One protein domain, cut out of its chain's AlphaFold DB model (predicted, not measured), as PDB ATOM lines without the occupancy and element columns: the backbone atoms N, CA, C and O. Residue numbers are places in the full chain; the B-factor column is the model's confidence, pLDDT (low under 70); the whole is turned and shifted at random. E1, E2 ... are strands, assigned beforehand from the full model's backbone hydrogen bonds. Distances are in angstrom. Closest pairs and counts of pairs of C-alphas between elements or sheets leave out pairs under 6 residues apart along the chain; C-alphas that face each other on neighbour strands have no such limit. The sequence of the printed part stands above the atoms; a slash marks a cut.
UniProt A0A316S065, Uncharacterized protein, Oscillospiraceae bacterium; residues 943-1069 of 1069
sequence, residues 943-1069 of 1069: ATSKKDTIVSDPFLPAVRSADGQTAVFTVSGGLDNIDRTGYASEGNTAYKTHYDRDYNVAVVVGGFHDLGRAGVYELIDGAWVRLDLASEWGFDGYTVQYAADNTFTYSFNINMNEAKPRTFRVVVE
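Overview. This is residues 943 to 1069 of the 1069 residues of an uncharacterized protein of Oscillospiraceae bacterium (UniProt A0A316S065). Two strongly twisted sheets lie face to face as a sandwich, their strands crossed at 44 degrees, and a long thin arm, residues 977 to 998, reaches out from one end with the small hairpin E4 and E5 near its tip. One sheet runs E1, E2, E6, E10, E9 and is mixed; the other runs E3, E11, E7, E8 and is antiparallel. The printed part has 127 residues with eleven named strands, E1 to E11 in chain order, and no named helix; the class is all strand, though only 59 residues are in named elements, under half. The whole is loose, with a radius of gyration of the C-alphas of 17.2 A, and spans 57 by 31 by 30 A, the arm making the length.

Arrangement. E1, residues 949 to 951, and E2, residues 958 to 960, form an antiparallel hairpin, with N 949 and O 960 3.0 A apart. E2 is parallel to E6, residues 1000 to 1008, at 17 degrees, with N 959 and O 1004 2.9 A apart. E10, residues 1048 to 1055, is antiparallel to E6, with N 1005 and O 1050 2.8 A apart, and forms a hairpin with the edge strand E9, residues 1038 to 1042, with N 1041 and O 1049 2.8 A apart. In the other sheet E3, residues 966 to 972, is antiparallel to E11, residues 1062 to 1068, with N 967 and O 1066 2.9 A apart. E11 is antiparallel to E7, residues 1014 to 1020, with N 1017 and O 1065 2.8 A apart. E7 forms a hairpin with E8, residues 1023 to 1026, with N 1018 and O 1025 2.8 A apart. Between the sheets, the closest C-alphas of E3 and E6 are those of Ala 967 and Val 1005, 7.2 A apart. E4, residues 984 to 986, and E5, residues 989 to 991, form a hairpin, with N 986 and O 989 3.0 A apart; E4 is apart from E6.

Along the chain. E1 begins at C-alpha 949, (162.335, 169.754, 139.364), and is 6.3 A long; E2 is 7.1 A, E3 19.7 A, E4 6.8 A and E5 6.3 A. E6 is 24.3 A, E7 18.6 A, E8 9.8 A, E9 13.7 A and E10 23.4 A. E11, 19.9 A, ends at C-alpha 1068, (157.489, 172.150, 156.135).

Size, cuts and confidence. The C-alphas farthest apart are those of Asp 963 and Asn 988, 58.5 A. The printed part has no cut. The links E3 to E4 and E8 to E9 are long. Mean pLDDT of the printed part is 84.2, and residues 977 to 998 are under 70.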
ATOM      1  N   ALA A 943     165.908 179.782 138.637       95.94
ATOM      2  CA  ALA A 943     166.129 178.721 139.615       95.94
ATOM      3  C   ALA A 943     166.863 177.530 138.980       95.94
ATOM      4  O   ALA A 943     166.608 177.152 137.838       95.94
ATOM      5  N   THR A 944     167.756 176.900 139.743       97.12
ATOM      6  CA  THR A 944     168.434 175.651 139.369       97.12
ATOM      7  C   THR A 944     168.450 174.679 140.548       97.12
ATOM      8  O   THR A 944     168.560 175.092 141.700       97.12
ATOM      9  N   SER A 945     168.354 173.374 140.294       97.38
ATOM     10  CA  SER A 945     168.503 172.344 141.330       97.38
ATOM     11  C   SER A 945     169.240 171.118 140.786       97.38
ATOM     12  O   SER A 945     169.414 170.944 139.581       97.38
ATOM     13  N   LYS A 946     169.717 170.283 141.711       95.19
ATOM     14  CA  LYS A 946     170.296 168.952 141.462       95.19
ATOM     15  C   LYS A 946     169.468 167.826 142.097       95.19
ATOM     16  O   LYS A 946     169.886 166.673 142.038       95.19
ATOM     17  N   LYS A 947     168.362 168.177 142.759       95.75
ATOM     18  CA  LYS A 947     167.464 167.268 143.477       95.75
ATOM     19  C   LYS A 947     166.040 167.408 142.945       95.75
ATOM     20  O   LYS A 947     165.415 166.405 142.629       95.75
ATOM     21  N   ASP A 948     165.567 168.645 142.873       97.19
ATOM     22  CA  ASP A 948     164.174 169.007 142.649       97.19
ATOM     23  C   ASP A 948     163.941 169.462 141.202       97.19
ATOM     24  O   ASP A 948     164.877 169.854 140.499       97.19
ATOM     25  N   THR A 949     162.692 169.409 140.746       96.62
ATOM     26  CA  THR A 949     162.335 169.754 139.364       96.62
ATOM     27  C   THR A 949     162.152 171.263 139.242       96.62
ATOM     28  O   THR A 949     161.409 171.858 140.017       96.62
ATOM     29  N   ILE A 950     162.796 171.897 138.261       96.81
ATOM     30  CA  ILE A 950     162.502 173.297 137.921       96.81
ATOM     31  C   ILE A 950     161.208 173.336 137.111       96.81
ATOM     32  O   ILE A 950     161.082 172.621 136.118       96.81
ATOM     33  N   VAL A 951     160.256 174.157 137.548       94.31
ATOM     34  CA  VAL A 951     159.027 174.431 136.801       94.31
ATOM     35  C   VAL A 951     159.334 175.579 135.841       94.31
ATOM     36  O   VAL A 951     159.922 176.582 136.240       94.31
ATOM     37  N   SER A 952     159.012 175.401 134.561       92.12
ATOM     38  CA  SER A 952     159.355 176.375 133.523       92.12
ATOM     39  C   SER A 952     158.368 177.538 133.523       92.12
ATOM     40  O   SER A 952     157.188 177.336 133.256       92.12
ATOM     41  N   ASP A 953     158.870 178.748 133.749       93.69
ATOM     42  CA  ASP A 953     158.124 180.001 133.644       93.69
ATOM     43  C   ASP A 953     159.052 181.101 133.080       93.69
ATOM     44  O   ASP A 953     160.246 181.111 133.406       93.69
ATOM     45  N   PRO A 954     158.568 182.016 132.215       90.94
ATOM     46  CA  PRO A 954     159.398 183.081 131.649       90.94
ATOM     47  C   PRO A 954     159.898 184.121 132.671       90.94
ATOM     48  O   PRO A 954     160.892 184.799 132.389       90.94
ATOM     49  N   PHE A 955     159.260 184.273 133.833       91.06
ATOM     50  CA  PHE A 955     159.502 185.383 134.763       91.06
ATOM     51  C   PHE A 955     159.614 184.979 136.245       91.06
ATOM     52  O   PHE A 955     160.280 185.680 137.007       91.06
ATOM     53  N   LEU A 956     158.980 183.881 136.664       92.88
ATOM     54  CA  LEU A 956     158.820 183.465 138.059       92.88
ATOM     55  C   LEU A 956     159.719 182.259 138.409       92.88
ATOM     56  O   LEU A 956     159.482 181.157 137.917       92.88
ATOM     57  N   PRO A 957     160.733 182.405 139.284       95.19
ATOM     58  CA  PRO A 957     161.551 181.279 139.741       95.19
ATOM     59  C   PRO A 957     160.726 180.230 140.511       95.19
ATOM     60  O   PRO A 957     160.432 180.398 141.698       95.19
ATOM     61  N   ALA A 958     160.382 179.132 139.834       95.88
ATOM     62  CA  ALA A 958     159.503 178.086 140.348       95.88
ATOM     63  C   ALA A 958     160.189 176.705 140.423       95.88
ATOM     64  O   ALA A 958     160.924 176.285 139.524       95.88
ATOM     65  N   VAL A 959     159.950 175.976 141.517       97.25
ATOM     66  CA  VAL A 959     160.562 174.668 141.815       97.25
ATOM     67  C   VAL A 959     159.508 173.714 142.379       97.25
ATOM     68  O   VAL A 959     158.676 174.121 143.183       97.25
ATOM     69  N   ARG A 960     159.555 172.430 142.016       96.75
ATOM     70  CA  ARG A 960     158.730 171.364 142.600       96.75
ATOM     71  C   ARG A 960     159.598 170.375 143.375       96.75
ATOM     72  O   ARG A 960     160.516 169.789 142.801       96.75
ATOM     73  N   SER A 961     159.289 170.179 144.658       96.44
ATOM     74  CA  SER A 961     159.980 169.230 145.541       96.44
ATOM     75  C   SER A 961     159.931 167.801 144.987       96.44
ATOM     76  O   SER A 961     158.869 167.321 144.597       96.44
ATOM     77  N   ALA A 962     161.074 167.109 144.974       94.38
ATOM     78  CA  ALA A 962     161.177 165.732 144.478       94.38
ATOM     79  C   ALA A 962     160.880 164.640 145.529       94.38
ATOM     80  O   ALA A 962     160.830 163.463 145.180       94.38
ATOM     81  N   ASP A 963     160.708 165.000 146.807       93.50
ATOM     82  CA  ASP A 963     160.283 164.078 147.880       93.50
ATOM     83  C   ASP A 963     159.014 164.537 148.624       93.50
ATOM     84  O   ASP A 963     158.568 163.870 149.557       93.50
ATOM     85  N   GLY A 964     158.442 165.674 148.218       93.44
ATOM     86  CA  GLY A 964     157.264 166.294 148.823       93.44
ATOM     87  C   GLY A 964     157.437 166.754 150.272       93.44
ATOM     88  O   GLY A 964     156.444 167.044 150.940       93.44
ATOM     89  N   GLN A 965     158.676 166.828 150.771       93.06
ATOM     90  CA  GLN A 965     158.998 167.231 152.148       93.06
ATOM     91  C   GLN A 965     160.079 168.312 152.224       93.06
ATOM     92  O   GLN A 965     160.181 169.033 153.217       93.06
ATOM     93  N   THR A 966     160.935 168.435 151.209       96.56
ATOM     94  CA  THR A 966     162.015 169.426 151.183       96.56
ATOM     95  C   THR A 966     162.340 169.830 149.748       96.56
ATOM     96  O   THR A 966     162.510 168.971 148.889       96.56
ATOM     97  N   ALA A 967     162.532 171.117 149.479       97.88
ATOM     98  CA  ALA A 967     163.170 171.588 148.247       97.88
ATOM     99  C   ALA A 967     164.561 172.157 148.558       97.88
ATOM    100  O   ALA A 967     164.754 172.769 149.607       97.88
ATOM    101  N   VAL A 968     165.530 171.970 147.660       98.06
ATOM    102  CA  VAL A 968     166.881 172.549 147.707       98.06
ATOM    103  C   VAL A 968     167.242 173.066 146.317       98.06
ATOM    104  O   VAL A 968     167.401 172.291 145.374       98.06
ATOM    105  N   PHE A 969     167.413 174.376 146.178       98.19
ATOM    106  CA  PHE A 969     167.635 175.025 144.886       98.19
ATOM    107  C   PHE A 969     168.509 176.272 145.020       98.19
ATOM    108  O   PHE A 969     168.640 176.854 146.094       98.19
ATOM    109  N   THR A 970     169.113 176.692 143.916       97.81
ATOM    110  CA  THR A 970     169.929 177.899 143.815       97.81
ATOM    111  C   THR A 970     169.249 178.877 142.868       97.81
ATOM    112  O   THR A 970     169.043 178.557 141.697       97.81
ATOM    113  N   VAL A 971     168.920 180.067 143.374       96.31
ATOM    114  CA  VAL A 971     168.483 181.214 142.569       96.31
ATOM    115  C   VAL A 971     169.726 181.972 142.099       96.31
ATOM    116  O   VAL A 971     170.708 182.094 142.836       96.31
ATOM    117  N   SER A 972     169.749 182.417 140.846       94.12
ATOM    118  CA  SER A 972     170.888 183.117 140.228       94.12
ATOM    119  C   SER A 972     170.427 184.047 139.110       94.12
ATOM    120  O   SER A 972     169.352 183.849 138.556       94.12
ATOM    121  N   GLY A 973     171.257 185.033 138.772       90.81
ATOM    122  CA  GLY A 973     170.928 186.119 137.847       90.81
ATOM    123  C   GLY A 973     170.979 187.468 138.564       90.81
ATOM    124  O   GLY A 973     171.515 187.559 139.670       90.81
ATOM    125  N   GLY A 974     170.406 188.483 137.930       85.81
ATOM    126  CA  GLY A 974     170.436 189.870 138.370       85.81
ATOM    127  C   GLY A 974     171.773 190.567 138.099       85.81
ATOM    128  O   GLY A 974     172.730 189.971 137.593       85.81
ATOM    129  N   LEU A 975     171.830 191.846 138.458       81.12
ATOM    130  CA  LEU A 975     173.024 192.691 138.450       81.12
ATOM    131  C   LEU A 975     173.325 193.205 139.865       81.12
ATOM    132  O   LEU A 975     172.421 193.357 140.683       81.12
ATOM    133  N   ASP A 976     174.596 193.506 140.147       74.38
ATOM    134  CA  ASP A 976     174.982 194.167 141.397       74.38
ATOM    135  C   ASP A 976     174.378 195.581 141.441       74.38
ATOM    136  O   ASP A 976     174.695 196.426 140.595       74.38
ATOM    137  N   ASN A 977     173.515 195.848 142.425       63.19
ATOM    138  CA  ASN A 977     172.773 197.105 142.494       63.19
ATOM    139  C   ASN A 977     173.699 198.320 142.687       63.19
ATOM    140  O   ASN A 977     174.528 198.385 143.600       63.19
ATOM    141  N   ILE A 978     173.509 199.332 141.839       56.34
ATOM    142  CA  ILE A 978     174.186 200.626 141.944       56.34
ATOM    143  C   ILE A 978     173.377 201.487 142.922       56.34
ATOM    144  O   ILE A 978     172.269 201.881 142.585       56.34
ATOM    145  N   ASP A 979     173.919 201.805 144.105       52.22
ATOM    146  CA  ASP A 979     173.219 202.560 145.169       52.22
ATOM    147  C   ASP A 979     172.852 203.998 144.739       52.22
ATOM    148  O   ASP A 979     173.542 204.972 145.061       52.22
ATOM    149  N   ARG A 980     171.744 204.151 144.004       52.25
ATOM    150  CA  ARG A 980     171.172 205.451 143.646       52.25
ATOM    151  C   ARG A 980     170.405 206.016 144.840       52.25
ATOM    152  O   ARG A 980     169.200 205.832 144.999       52.25
ATOM    153  N   THR A 981     171.103 206.757 145.697       42.19
ATOM    154  CA  THR A 981     170.446 207.579 146.721       42.19
ATOM    155  C   THR A 981     169.960 208.894 146.114       42.19
ATOM    156  O   THR A 981     170.778 209.761 145.792       42.19
ATOM    157  N   GLY A 982     168.644 209.060 145.999       43.62
ATOM    158  CA  GLY A 982     168.015 210.326 145.628       43.62
ATOM    159  C   GLY A 982     167.538 211.127 146.843       43.62
ATOM    160  O   GLY A 982     167.651 210.694 147.993       43.62
ATOM    161  N   TYR A 983     166.983 212.305 146.564       37.06
ATOM    162  CA  TYR A 983     166.145 213.063 147.490       37.06
ATOM    163  C   TYR A 983     164.955 213.609 146.703       37.06
ATOM    164  O   TYR A 983     165.148 214.425 145.802       37.06
ATOM    165  N   ALA A 984     163.745 213.178 147.049       39.62
ATOM    166  CA  ALA A 984     162.521 213.835 146.610       39.62
ATOM    167  C   ALA A 984     162.205 214.987 147.579       39.62
ATOM    168  O   ALA A 984     162.428 214.873 148.786       39.62
ATOM    169  N   SER A 985     161.703 216.110 147.064       32.16
ATOM    170  CA  SER A 985     161.359 217.281 147.877       32.16
ATOM    171  C   SER A 985     159.939 217.754 147.595       32.16
ATOM    172  O   SER A 985     159.661 218.273 146.514       32.16
ATOM    173  N   GLU A 986     159.071 217.632 148.593       34.91
ATOM    174  CA  GLU A 986     157.697 218.131 148.570       34.91
ATOM    175  C   GLU A 986     157.650 219.410 149.421       34.91
ATOM    176  O   GLU A 986     157.732 219.397 150.653       34.91
ATOM    177  N   GLY A 987     157.630 220.561 148.741       46.94
ATOM    178  CA  GLY A 987     157.749 221.873 149.375       46.94
ATOM    179  C   GLY A 987     159.073 222.043 150.133       46.94
ATOM    180  O   GLY A 987     160.151 221.976 149.547       46.94
ATOM    181  N   ASN A 988     158.993 222.276 151.447       29.77
ATOM    182  CA  ASN A 988     160.163 222.389 152.330       29.77
ATOM    183  C   ASN A 988     160.616 221.041 152.927       29.77
ATOM    184  O   ASN A 988     161.572 221.018 153.704       29.77
ATOM    185  N   THR A 989     159.943 219.933 152.605       31.50
ATOM    186  CA  THR A 989     160.204 218.622 153.209       31.50
ATOM    187  C   THR A 989     160.965 217.737 152.227       31.50
ATOM    188  O   THR A 989     160.438 217.335 151.193       31.50
ATOM    189  N   ALA A 990     162.228 217.442 152.541       31.95
ATOM    190  CA  ALA A 990     163.048 216.521 151.762       31.95
ATOM    191  C   ALA A 990     162.931 215.103 152.335       31.95
ATOM    192  O   ALA A 990     163.442 214.829 153.426       31.95
ATOM    193  N   TYR A 991     162.295 214.203 151.590       41.88
ATOM    194  CA  TYR A 991     162.226 212.784 151.919       41.88
ATOM    195  C   TYR A 991     163.335 212.020 151.193       41.88
ATOM    196  O   TYR A 991     163.653 212.262 150.026       41.88
ATOM    197  N   LYS A 992     163.967 211.088 151.909       35.94
ATOM    198  CA  LYS A 992     165.088 210.310 151.385       35.94
ATOM    199  C   LYS A 992     164.569 209.079 150.642       35.94
ATOM    200  O   LYS A 992     164.461 207.999 151.216       35.94
ATOM    201  N   THR A 993     164.235 209.261 149.371       40.28
ATOM    202  CA  THR A 993     163.800 208.190 148.473       40.28
ATOM    203  C   THR A 993     164.973 207.276 148.100       40.28
ATOM    204  O   THR A 993     166.021 207.708 147.609       40.28
ATOM    205  N   HIS A 994     164.804 205.987 148.388       42.84
ATOM    206  CA  HIS A 994     165.784 204.934 148.137       42.84
ATOM    207  C   HIS A 994     165.470 204.265 146.792       42.84
ATOM    208  O   HIS A 994     164.732 203.290 146.760       42.84
ATOM    209  N   TYR A 995     165.999 204.826 145.700       47.22
ATOM    210  CA  TYR A 995     165.597 204.474 144.330       47.22
ATOM    211  C   TYR A 995     166.039 203.080 143.865       47.22
ATOM    212  O   TYR A 995     165.265 202.395 143.215       47.22
ATOM    213  N   ASP A 996     167.253 202.650 144.215       48.91
ATOM    214  CA  ASP A 996     167.814 201.355 143.799       48.91
ATOM    215  C   ASP A 996     168.327 200.588 145.024       48.91
ATOM    216  O   ASP A 996     169.535 200.517 145.277       48.91
ATOM    217  N   ARG A 997     167.408 200.081 145.859       51.66
ATOM    218  CA  ARG A 997     167.782 199.331 147.074       51.66
ATOM    219  C   ARG A 997     167.136 197.978 147.287       51.66
ATOM    220  O   ARG A 997     167.698 197.235 148.081       51.66
ATOM    221  N   ASP A 998     166.050 197.627 146.605       67.19
ATOM    222  CA  ASP A 998     165.371 196.351 146.852       67.19
ATOM    223  C   ASP A 998     164.822 195.715 145.563       67.19
ATOM    224  O   ASP A 998     163.622 195.766 145.286       67.19
ATOM    225  N   TYR A 999     165.708 195.082 144.778       79.19
ATOM    226  CA  TYR A 999     165.291 194.257 143.637       79.19
ATOM    227  C   TYR A 999     164.714 192.930 144.146       79.19
ATOM    228  O   TYR A 999     165.424 191.942 144.352       79.19
ATOM    229  N   ASN A1000     163.414 192.945 144.428       86.50
ATOM    230  CA  ASN A1000     162.694 191.826 145.022       86.50
ATOM    231  C   ASN A1000     162.079 190.899 143.963       86.50
ATOM    232  O   ASN A1000     161.727 191.320 142.859       86.50
ATOM    233  N   VAL A1001     161.970 189.622 144.331       90.50
ATOM    234  CA  VAL A1001     161.545 188.511 143.474       90.50
ATOM    235  C   VAL A1001     160.697 187.541 144.292       90.50
ATOM    236  O   VAL A1001     161.131 187.101 145.359       90.50
ATOM    237  N   ALA A1002     159.527 187.168 143.784       95.19
ATOM    238  CA  ALA A1002     158.748 186.059 144.319       95.19
ATOM    239  C   ALA A1002     159.368 184.723 143.888       95.19
ATOM    240  O   ALA A1002     159.753 184.547 142.735       95.19
ATOM    241  N   VAL A1003     159.456 183.769 144.810       96.75
ATOM    242  CA  VAL A1003     159.910 182.398 144.553       96.75
ATOM    243  C   VAL A1003     158.777 181.448 144.903       96.75
ATOM    244  O   VAL A1003     158.184 181.577 145.974       96.75
ATOM    245  N   VAL A1004     158.492 180.489 144.020       97.25
ATOM    246  CA  VAL A1004     157.428 179.488 144.197       97.25
ATOM    247  C   VAL A1004     158.029 178.099 144.386       97.25
ATOM    248  O   VAL A1004     158.902 177.670 143.630       97.25
ATOM    249  N   VAL A1005     157.550 177.380 145.400       97.75
ATOM    250  CA  VAL A1005     158.025 176.043 145.766       97.75
ATOM    251  C   VAL A1005     156.827 175.122 146.009       97.75
ATOM    252  O   VAL A1005     156.166 175.205 147.045       97.75
ATOM    253  N   GLY A1006     156.528 174.268 145.032       96.69
ATOM    254  CA  GLY A1006     155.362 173.378 145.006       96.69
ATOM    255  C   GLY A1006     155.660 171.908 145.299       96.69
ATOM    256  O   GLY A1006     156.818 171.489 145.388       96.69
ATOM    257  N   GLY A1007     154.596 171.106 145.376       95.50
ATOM    258  CA  GLY A1007     154.673 169.647 145.470       95.50
ATOM    259  C   GLY A1007     154.796 169.083 146.887       95.50
ATOM    260  O   GLY A1007     155.162 167.920 147.020       95.50
ATOM    261  N   PHE A1008     154.537 169.859 147.945       96.62
ATOM    262  CA  PHE A1008     154.607 169.349 149.321       96.62
ATOM    263  C   PHE A1008     153.360 168.531 149.691       96.62
ATOM    264  O   PHE A1008     152.245 168.907 149.341       96.62
ATOM    265  N   HIS A1009     153.524 167.427 150.426       93.06
ATOM    266  CA  HIS A1009     152.403 166.541 150.786       93.06
ATOM    267  C   HIS A1009     151.638 166.975 152.052       93.06
ATOM    268  O   HIS A1009     150.475 166.615 152.221       93.06
ATOM    269  N   ASP A1010     152.283 167.734 152.943       91.44
ATOM    270  CA  ASP A1010     151.775 168.096 154.270       91.44
ATOM    271  C   ASP A1010     151.642 169.621 154.435       91.44
ATOM    272  O   ASP A1010     152.470 170.380 153.929       91.44
ATOM    273  N   LEU A1011     150.631 170.072 155.192       92.81
ATOM    274  CA  LEU A1011     150.423 171.487 155.532       92.81
ATOM    275  C   LEU A1011     151.021 171.837 156.905       92.81
ATOM    276  O   LEU A1011     150.495 171.446 157.954       92.81
ATOM    277  N   GLY A1012     152.064 172.664 156.887       90.50
ATOM    278  CA  GLY A1012     152.717 173.247 158.065       90.50
ATOM    279  C   GLY A1012     153.269 174.649 157.786       90.50
ATOM    280  O   GLY A1012     152.859 175.303 156.822       90.50
ATOM    281  N   ARG A1013     154.184 175.134 158.629       90.88
ATOM    282  CA  ARG A1013     154.846 176.436 158.432       90.88
ATOM    283  C   ARG A1013     156.036 176.315 157.478       90.88
ATOM    284  O   ARG A1013     156.718 175.296 157.466       90.88
ATOM    285  N   ALA A1014     156.306 177.352 156.687       92.62
ATOM    286  CA  ALA A1014     157.437 177.342 155.760       92.62
ATOM    287  C   ALA A1014     158.769 177.589 156.498       92.62
ATOM    288  O   ALA A1014     159.112 178.719 156.854       92.62
ATOM    289  N   GLY A1015     159.556 176.532 156.692       95.31
ATOM    290  CA  GLY A1015     160.939 176.621 157.148       95.31
ATOM    291  C   GLY A1015     161.867 176.970 155.987       95.31
ATOM    292  O   GLY A1015     162.402 176.076 155.330       95.31
ATOM    293  N   VAL A1016     162.066 178.264 155.717       97.12
ATOM    294  CA  VAL A1016     162.996 178.739 154.676       97.12
ATOM    295  C   VAL A1016     164.399 178.936 155.257       97.12
ATOM    296  O   VAL A1016     164.585 179.570 156.297       97.12
ATOM    297  N   TYR A1017     165.407 178.388 154.579       97.62
ATOM    298  CA  TYR A1017     166.816 178.450 154.965       97.62
ATOM    299  C   TYR A1017     167.697 178.858 153.784       97.62
ATOM    300  O   TYR A1017     167.461 178.417 152.664       97.62
ATOM    301  N   GLU A1018     168.765 179.610 154.042       97.44
ATOM    302  CA  GLU A1018     169.825 179.935 153.082       97.44
ATOM    303  C   GLU A1018     171.157 179.283 153.490       97.44
ATOM    304  O   GLU A1018     171.461 179.137 154.676       97.44
ATOM    305  N   LEU A1019     171.962 178.878 152.505       97.38
ATOM    306  CA  LEU A1019     173.302 178.333 152.701       97.38
ATOM    307  C   LEU A1019     174.349 179.460 152.756       97.38
ATOM    308  O   LEU A1019     174.892 179.866 151.727       97.38
ATOM    309  N   ILE A1020     174.666 179.933 153.962       95.50
ATOM    310  CA  ILE A1020     175.646 181.000 154.216       95.50
ATOM    311  C   ILE A1020     176.920 180.378 154.799       95.50
ATOM    312  O   ILE A1020     176.864 179.640 155.780       95.50
ATOM    313  N   ASP A1021     178.073 180.630 154.170       93.81
ATOM    314  CA  ASP A1021     179.400 180.109 154.556       93.81
ATOM    315  C   ASP A1021     179.455 178.585 154.827       93.81
ATOM    316  O   ASP A1021     180.260 178.083 155.612       93.81
ATOM    317  N   GLY A1022     178.594 177.824 154.140       94.50
ATOM    318  CA  GLY A1022     178.475 176.366 154.268       94.50
ATOM    319  C   GLY A1022     177.535 175.880 155.381       94.50
ATOM    320  O   GLY A1022     177.389 174.670 155.551       94.50
ATOM    321  N   ALA A1023     176.875 176.784 156.109       96.94
ATOM    322  CA  ALA A1023     175.857 176.478 157.110       96.94
ATOM    323  C   ALA A1023     174.451 176.870 156.626       96.94
ATOM    324  O   ALA A1023     174.271 177.889 155.966       96.94
ATOM    325  N   TRP A1024     173.438 176.076 156.984       97.81
ATOM    326  CA  TRP A1024     172.036 176.432 156.751       97.81
ATOM    327  C   TRP A1024     171.545 177.382 157.847       97.81
ATOM    328  O   TRP A1024     171.367 176.966 158.994       97.81
ATOM    329  N   VAL A1025     171.313 178.642 157.488       97.81
ATOM    330  CA  VAL A1025     170.778 179.702 158.355       97.81
ATOM    331  C   VAL A1025     169.298 179.896 158.022       97.81
ATOM    332  O   VAL A1025     168.940 179.844 156.850       97.81
ATOM    333  N   ARG A1026     168.419 180.074 159.018       95.50
ATOM    334  CA  ARG A1026     166.997 180.371 158.760       95.50
ATOM    335  C   ARG A1026     166.883 181.761 158.127       95.50
ATOM    336  O   ARG A1026     167.517 182.696 158.611       95.50
ATOM    337  N   LEU A1027     166.093 181.883 157.066       93.62
ATOM    338  CA  LEU A1027     165.690 183.172 156.517       93.62
ATOM    339  C   LEU A1027     164.369 183.559 157.185       93.62
ATOM    340  O   LEU A1027     163.321 182.999 156.864       93.62
ATOM    341  N   ASP A1028     164.422 184.490 158.135       90.06
ATOM    342  CA  ASP A1028     163.221 184.979 158.805       90.06
ATOM    343  C   ASP A1028     162.432 185.889 157.850       90.06
ATOM    344  O   ASP A1028     162.812 187.027 157.592       90.06
ATOM    345  N   LEU A1029     161.339 185.357 157.294       91.38
ATOM    346  CA  LEU A1029     160.402 186.089 156.427       91.38
ATOM    347  C   LEU A1029     159.361 186.893 157.221       91.38
ATOM    348  O   LEU A1029     158.758 187.828 156.686       91.38
ATOM    349  N   ALA A1030     159.136 186.508 158.477       89.62
ATOM    350  CA  ALA A1030     158.054 187.019 159.301       89.62
ATOM    351  C   ALA A1030     158.327 188.436 159.834       89.62
ATOM    352  O   ALA A1030     159.469 188.818 160.096       89.62
ATOM    353  N   SER A1031     157.264 189.219 160.032       84.12
ATOM    354  CA  SER A1031     157.357 190.548 160.644       84.12
ATOM    355  C   SER A1031     157.308 190.483 162.172       84.12
ATOM    356  O   SER A1031     156.702 189.586 162.754       84.12
ATOM    357  N   GLU A1032     157.850 191.508 162.841       80.62
ATOM    358  CA  GLU A1032     157.702 191.709 164.297       80.62
ATOM    359  C   GLU A1032     156.231 191.821 164.760       80.62
ATOM    360  O   GLU A1032     155.939 191.680 165.946       80.62
ATOM    361  N   TRP A1033     155.313 192.059 163.817       72.06
ATOM    362  CA  TRP A1033     153.873 192.189 164.034       72.06
ATOM    363  C   TRP A1033     153.137 190.843 163.969       72.06
ATOM    364  O   TRP A1033     152.021 190.753 164.468       72.06
ATOM    365  N   GLY A1034     153.762 189.795 163.412       75.75
ATOM    366  CA  GLY A1034     153.208 188.437 163.339       75.75
ATOM    367  C   GLY A1034     152.654 188.014 161.972       75.75
ATOM    368  O   GLY A1034     151.909 187.043 161.909       75.75
ATOM    369  N   PHE A1035     152.980 188.718 160.883       82.38
ATOM    370  CA  PHE A1035     152.719 188.202 159.531       82.38
ATOM    371  C   PHE A1035     153.813 187.201 159.147       82.38
ATOM    372  O   PHE A1035     154.986 187.558 159.222       82.38
ATOM    373  N   ASP A1036     153.446 185.999 158.691       84.94
ATOM    374  CA  ASP A1036     154.383 184.891 158.416       84.94
ATOM    375  C   ASP A1036     155.308 185.129 157.195       84.94
ATOM    376  O   ASP A1036     156.402 184.570 157.124       84.94
ATOM    377  N   GLY A1037     154.910 185.981 156.241       90.25
ATOM    378  CA  GLY A1037     155.750 186.414 155.109       90.25
ATOM    379  C   GLY A1037     155.857 185.441 153.926       90.25
ATOM    380  O   GLY A1037     156.413 185.804 152.888       90.25
ATOM    381  N   TYR A1038     155.281 184.245 154.045       94.19
ATOM    382  CA  TYR A1038     155.035 183.319 152.938       94.19
ATOM    383  C   TYR A1038     153.528 183.218 152.655       94.19
ATOM    384  O   TYR A1038     152.717 183.370 153.566       94.19
ATOM    385  N   THR A1039     153.143 182.964 151.408       95.31
ATOM    386  CA  THR A1039     151.789 182.523 151.033       95.31
ATOM    387  C   THR A1039     151.792 180.999 150.917       95.31
ATOM    388  O   THR A1039     152.813 180.417 150.542       95.31
ATOM    389  N   VAL A1040     150.674 180.338 151.219       95.88
ATOM    390  CA  VAL A1040     150.473 178.912 150.922       95.88
ATOM    391  C   VAL A1040     149.186 178.719 150.120       95.88
ATOM    392  O   VAL A1040     148.178 179.365 150.388       95.88
ATOM    393  N   GLN A1041     149.232 177.839 149.124       95.12
ATOM    394  CA  GLN A1041     148.135 177.482 148.224       95.12
ATOM    395  C   GLN A1041     147.983 175.957 148.160       95.12
ATOM    396  O   GLN A1041     148.933 175.222 148.443       95.12
ATOM    397  N   TYR A1042     146.798 175.485 147.769       95.31
ATOM    398  CA  TYR A1042     146.524 174.072 147.515       95.31
ATOM    399  C   TYR A1042     146.306 173.870 146.016       95.31
ATOM    400  O   TYR A1042     145.459 174.532 145.419       95.31
ATOM    401  N   ALA A1043     147.121 173.016 145.404       89.81
ATOM    402  CA  ALA A1043     147.155 172.815 143.963       89.81
ATOM    403  C   ALA A1043     146.222 171.675 143.521       89.81
ATOM    404  O   ALA A1043     145.892 170.776 144.293       89.81
ATOM    405  N   ALA A1044     145.827 171.689 142.245       86.31
ATOM    406  CA  ALA A1044     144.900 170.714 141.654       86.31
ATOM    407  C   ALA A1044     145.420 169.257 141.634       86.31
ATOM    408  O   ALA A1044     144.659 168.331 141.366       86.31
ATOM    409  N   ASP A1045     146.702 169.041 141.940       89.06
ATOM    410  CA  ASP A1045     147.319 167.724 142.130       89.06
ATOM    411  C   ASP A1045     147.224 167.200 143.579       89.06
ATOM    412  O   ASP A1045     147.786 166.150 143.898       89.06
ATOM    413  N   ASN A1046     146.502 167.924 144.442       92.50
ATOM    414  CA  ASN A1046     146.352 167.708 145.881       92.50
ATOM    415  C   ASN A1046     147.638 167.923 146.711       92.50
ATOM    416  O   ASN A1046     147.728 167.414 147.832       92.50
ATOM    417  N   THR A1047     148.605 168.704 146.209       94.94
ATOM    418  CA  THR A1047     149.811 169.136 146.947       94.94
ATOM    419  C   THR A1047     149.757 170.602 147.396       94.94
ATOM    420  O   THR A1047     148.955 171.401 146.912       94.94
ATOM    421  N   PHE A1048     150.631 170.977 148.333       96.75
ATOM    422  CA  PHE A1048     150.801 172.355 148.791       96.75
ATOM    423  C   PHE A1048     151.917 173.073 148.035       96.75
ATOM    424  O   PHE A1048     153.006 172.529 147.807       96.75
ATOM    425  N   THR A1049     151.650 174.339 147.718       96.62
ATOM    426  CA  THR A1049     152.599 175.265 147.103       96.62
ATOM    427  C   THR A1049     152.819 176.454 148.019       96.62
ATOM    428  O   THR A1049     151.870 177.112 148.435       96.62
ATOM    429  N   TYR A1050     154.082 176.731 148.327       97.31
ATOM    430  CA  TYR A1050     154.507 177.857 149.149       97.31
ATOM    431  C   TYR A1050     155.180 178.907 148.271       97.31
ATOM    432  O   TYR A1050     156.018 178.565 147.435       97.31
ATOM    433  N   SER A1051     154.872 180.184 148.485       96.94
ATOM    434  CA  SER A1051     155.575 181.289 147.831       96.94
ATOM    435  C   SER A1051     156.067 182.319 148.837       96.94
ATOM    436  O   SER A1051     155.450 182.545 149.876       96.94
ATOM    437  N   PHE A1052     157.218 182.926 148.566       96.38
ATOM    438  CA  PHE A1052     157.799 183.971 149.413       96.38
ATOM    439  C   PHE A1052     158.655 184.924 148.585       96.38
ATOM    440  O   PHE A1052     159.189 184.548 147.543       96.38
ATOM    441  N   ASN A1053     158.800 186.161 149.058       94.19
ATOM    442  CA  ASN A1053     159.664 187.144 148.418       94.19
ATOM    443  C   ASN A1053     161.107 187.023 148.940       94.19
ATOM    444  O   ASN A1053     161.343 186.813 150.132       94.19
ATOM    445  N   ILE A1054     162.076 187.177 148.038       92.00
ATOM    446  CA  ILE A1054     163.495 187.358 148.352       92.00
ATOM    447  C   ILE A1054     164.029 188.624 147.688       92.00
ATOM    448  O   ILE A1054     163.616 188.992 146.591       92.00
ATOM    449  N   ASN A1055     165.006 189.251 148.330       87.88
ATOM    450  CA  ASN A1055     165.825 190.288 147.719       87.88
ATOM    451  C   ASN A1055     166.982 189.693 146.882       87.88
ATOM    452  O   ASN A1055     167.611 188.719 147.302       87.88
ATOM    453  N   MET A1056     167.300 190.298 145.736       86.12
ATOM    454  CA  MET A1056     168.395 189.896 144.838       86.12
ATOM    455  C   MET A1056     169.266 191.100 144.410       86.12
ATOM    456  O   MET A1056     169.551 191.286 143.234       86.12
ATOM    457  N   ASN A1057     169.695 191.926 145.375       75.94
ATOM    458  CA  ASN A1057     170.553 193.107 145.145       75.94
ATOM    459  C   ASN A1057     172.013 192.810 144.733       75.94
ATOM    460  O   ASN A1057     172.707 193.712 144.267       75.94
ATOM    461  N   GLU A1058     172.512 191.599 144.989       79.56
ATOM    462  CA  GLU A1058     173.847 191.137 144.578       79.56
ATOM    463  C   GLU A1058     173.673 190.123 143.438       79.56
ATOM    464  O   GLU A1058     172.838 189.222 143.556       79.56
ATOM    465  N   ALA A1059     174.508 190.181 142.394       82.94
ATOM    466  CA  ALA A1059     174.542 189.221 141.276       82.94
ATOM    467  C   ALA A1059     175.178 187.871 141.679       82.94
ATOM    468  O   ALA A1059     176.014 187.282 140.986       82.94
ATOM    469  N   LYS A1060     174.816 187.388 142.868       88.56
ATOM    470  CA  LYS A1060     175.444 186.289 143.590       88.56
ATOM    471  C   LYS A1060     174.453 185.131 143.731       88.56
ATOM    472  O   LYS A1060     173.376 185.326 144.290       88.56
ATOM    473  N   PRO A1061     174.812 183.906 143.308       93.88
ATOM    474  CA  PRO A1061     173.979 182.726 143.515       93.88
ATOM    475  C   PRO A1061     173.613 182.503 144.991       93.88
ATOM    476  O   PRO A1061     174.489 182.232 145.818       93.88
ATOM    477  N   ARG A1062     172.316 182.569 145.314       95.62
ATOM    478  CA  ARG A1062     171.768 182.294 146.655       95.62
ATOM    479  C   ARG A1062     171.155 180.900 146.664       95.62
ATOM    480  O   ARG A1062     170.335 180.573 145.808       95.62
ATOM    481  N   THR A1063     171.587 180.043 147.588       97.56
ATOM    482  CA  THR A1063     171.127 178.645 147.660       97.56
ATOM    483  C   THR A1063     170.214 178.454 148.854       97.56
ATOM    484  O   THR A1063     170.633 178.657 149.991       97.56
ATOM    485  N   PHE A1064     168.982 178.038 148.583       98.19
ATOM    486  CA  PHE A1064     167.916 177.895 149.555       98.19
ATOM    487  C   PHE A1064     167.567 176.430 149.814       98.19
ATOM    488  O   PHE A1064     167.766 175.551 148.970       98.19
ATOM    489  N   ARG A1065     167.005 176.188 150.995       97.94
ATOM    490  CA  ARG A1065     166.295 174.967 151.362       97.94
ATOM    491  C   ARG A1065     164.968 175.363 151.990       97.94
ATOM    492  O   ARG A1065     164.964 176.121 152.956       97.94
ATOM    493  N   VAL A1066     163.876 174.806 151.487       97.88
ATOM    494  CA  VAL A1066     162.529 174.988 152.038       97.88
ATOM    495  C   VAL A1066     162.050 173.654 152.590       97.88
ATOM    496  O   VAL A1066     162.166 172.636 151.908       97.88
ATOM    497  N   VAL A1067     161.551 173.661 153.822       96.62
ATOM    498  CA  VAL A1067     160.932 172.513 154.501       96.62
ATOM    499  C   VAL A1067     159.574 172.923 155.065       96.62
ATOM    500  O   VAL A1067     159.316 174.114 155.243       96.62
ATOM    501  N   VAL A1068     158.732 171.942 155.380       93.38
ATOM    502  CA  VAL A1068     157.489 172.150 156.135       93.38
ATOM    503  C   VAL A1068     157.740 171.825 157.615       93.38
ATOM    504  O   VAL A1068     158.342 170.794 157.920       93.38
ATOM    505  N   GLU A1069     157.319 172.723 158.512       89.81
ATOM    506  CA  GLU A1069     157.500 172.678 159.981       89.81
ATOM    507  C   GLU A1069     156.182 172.526 160.762       89.81
ATOM    508  O   GLU A1069     155.182 173.190 160.388       89.81
TER     509      GLU A1069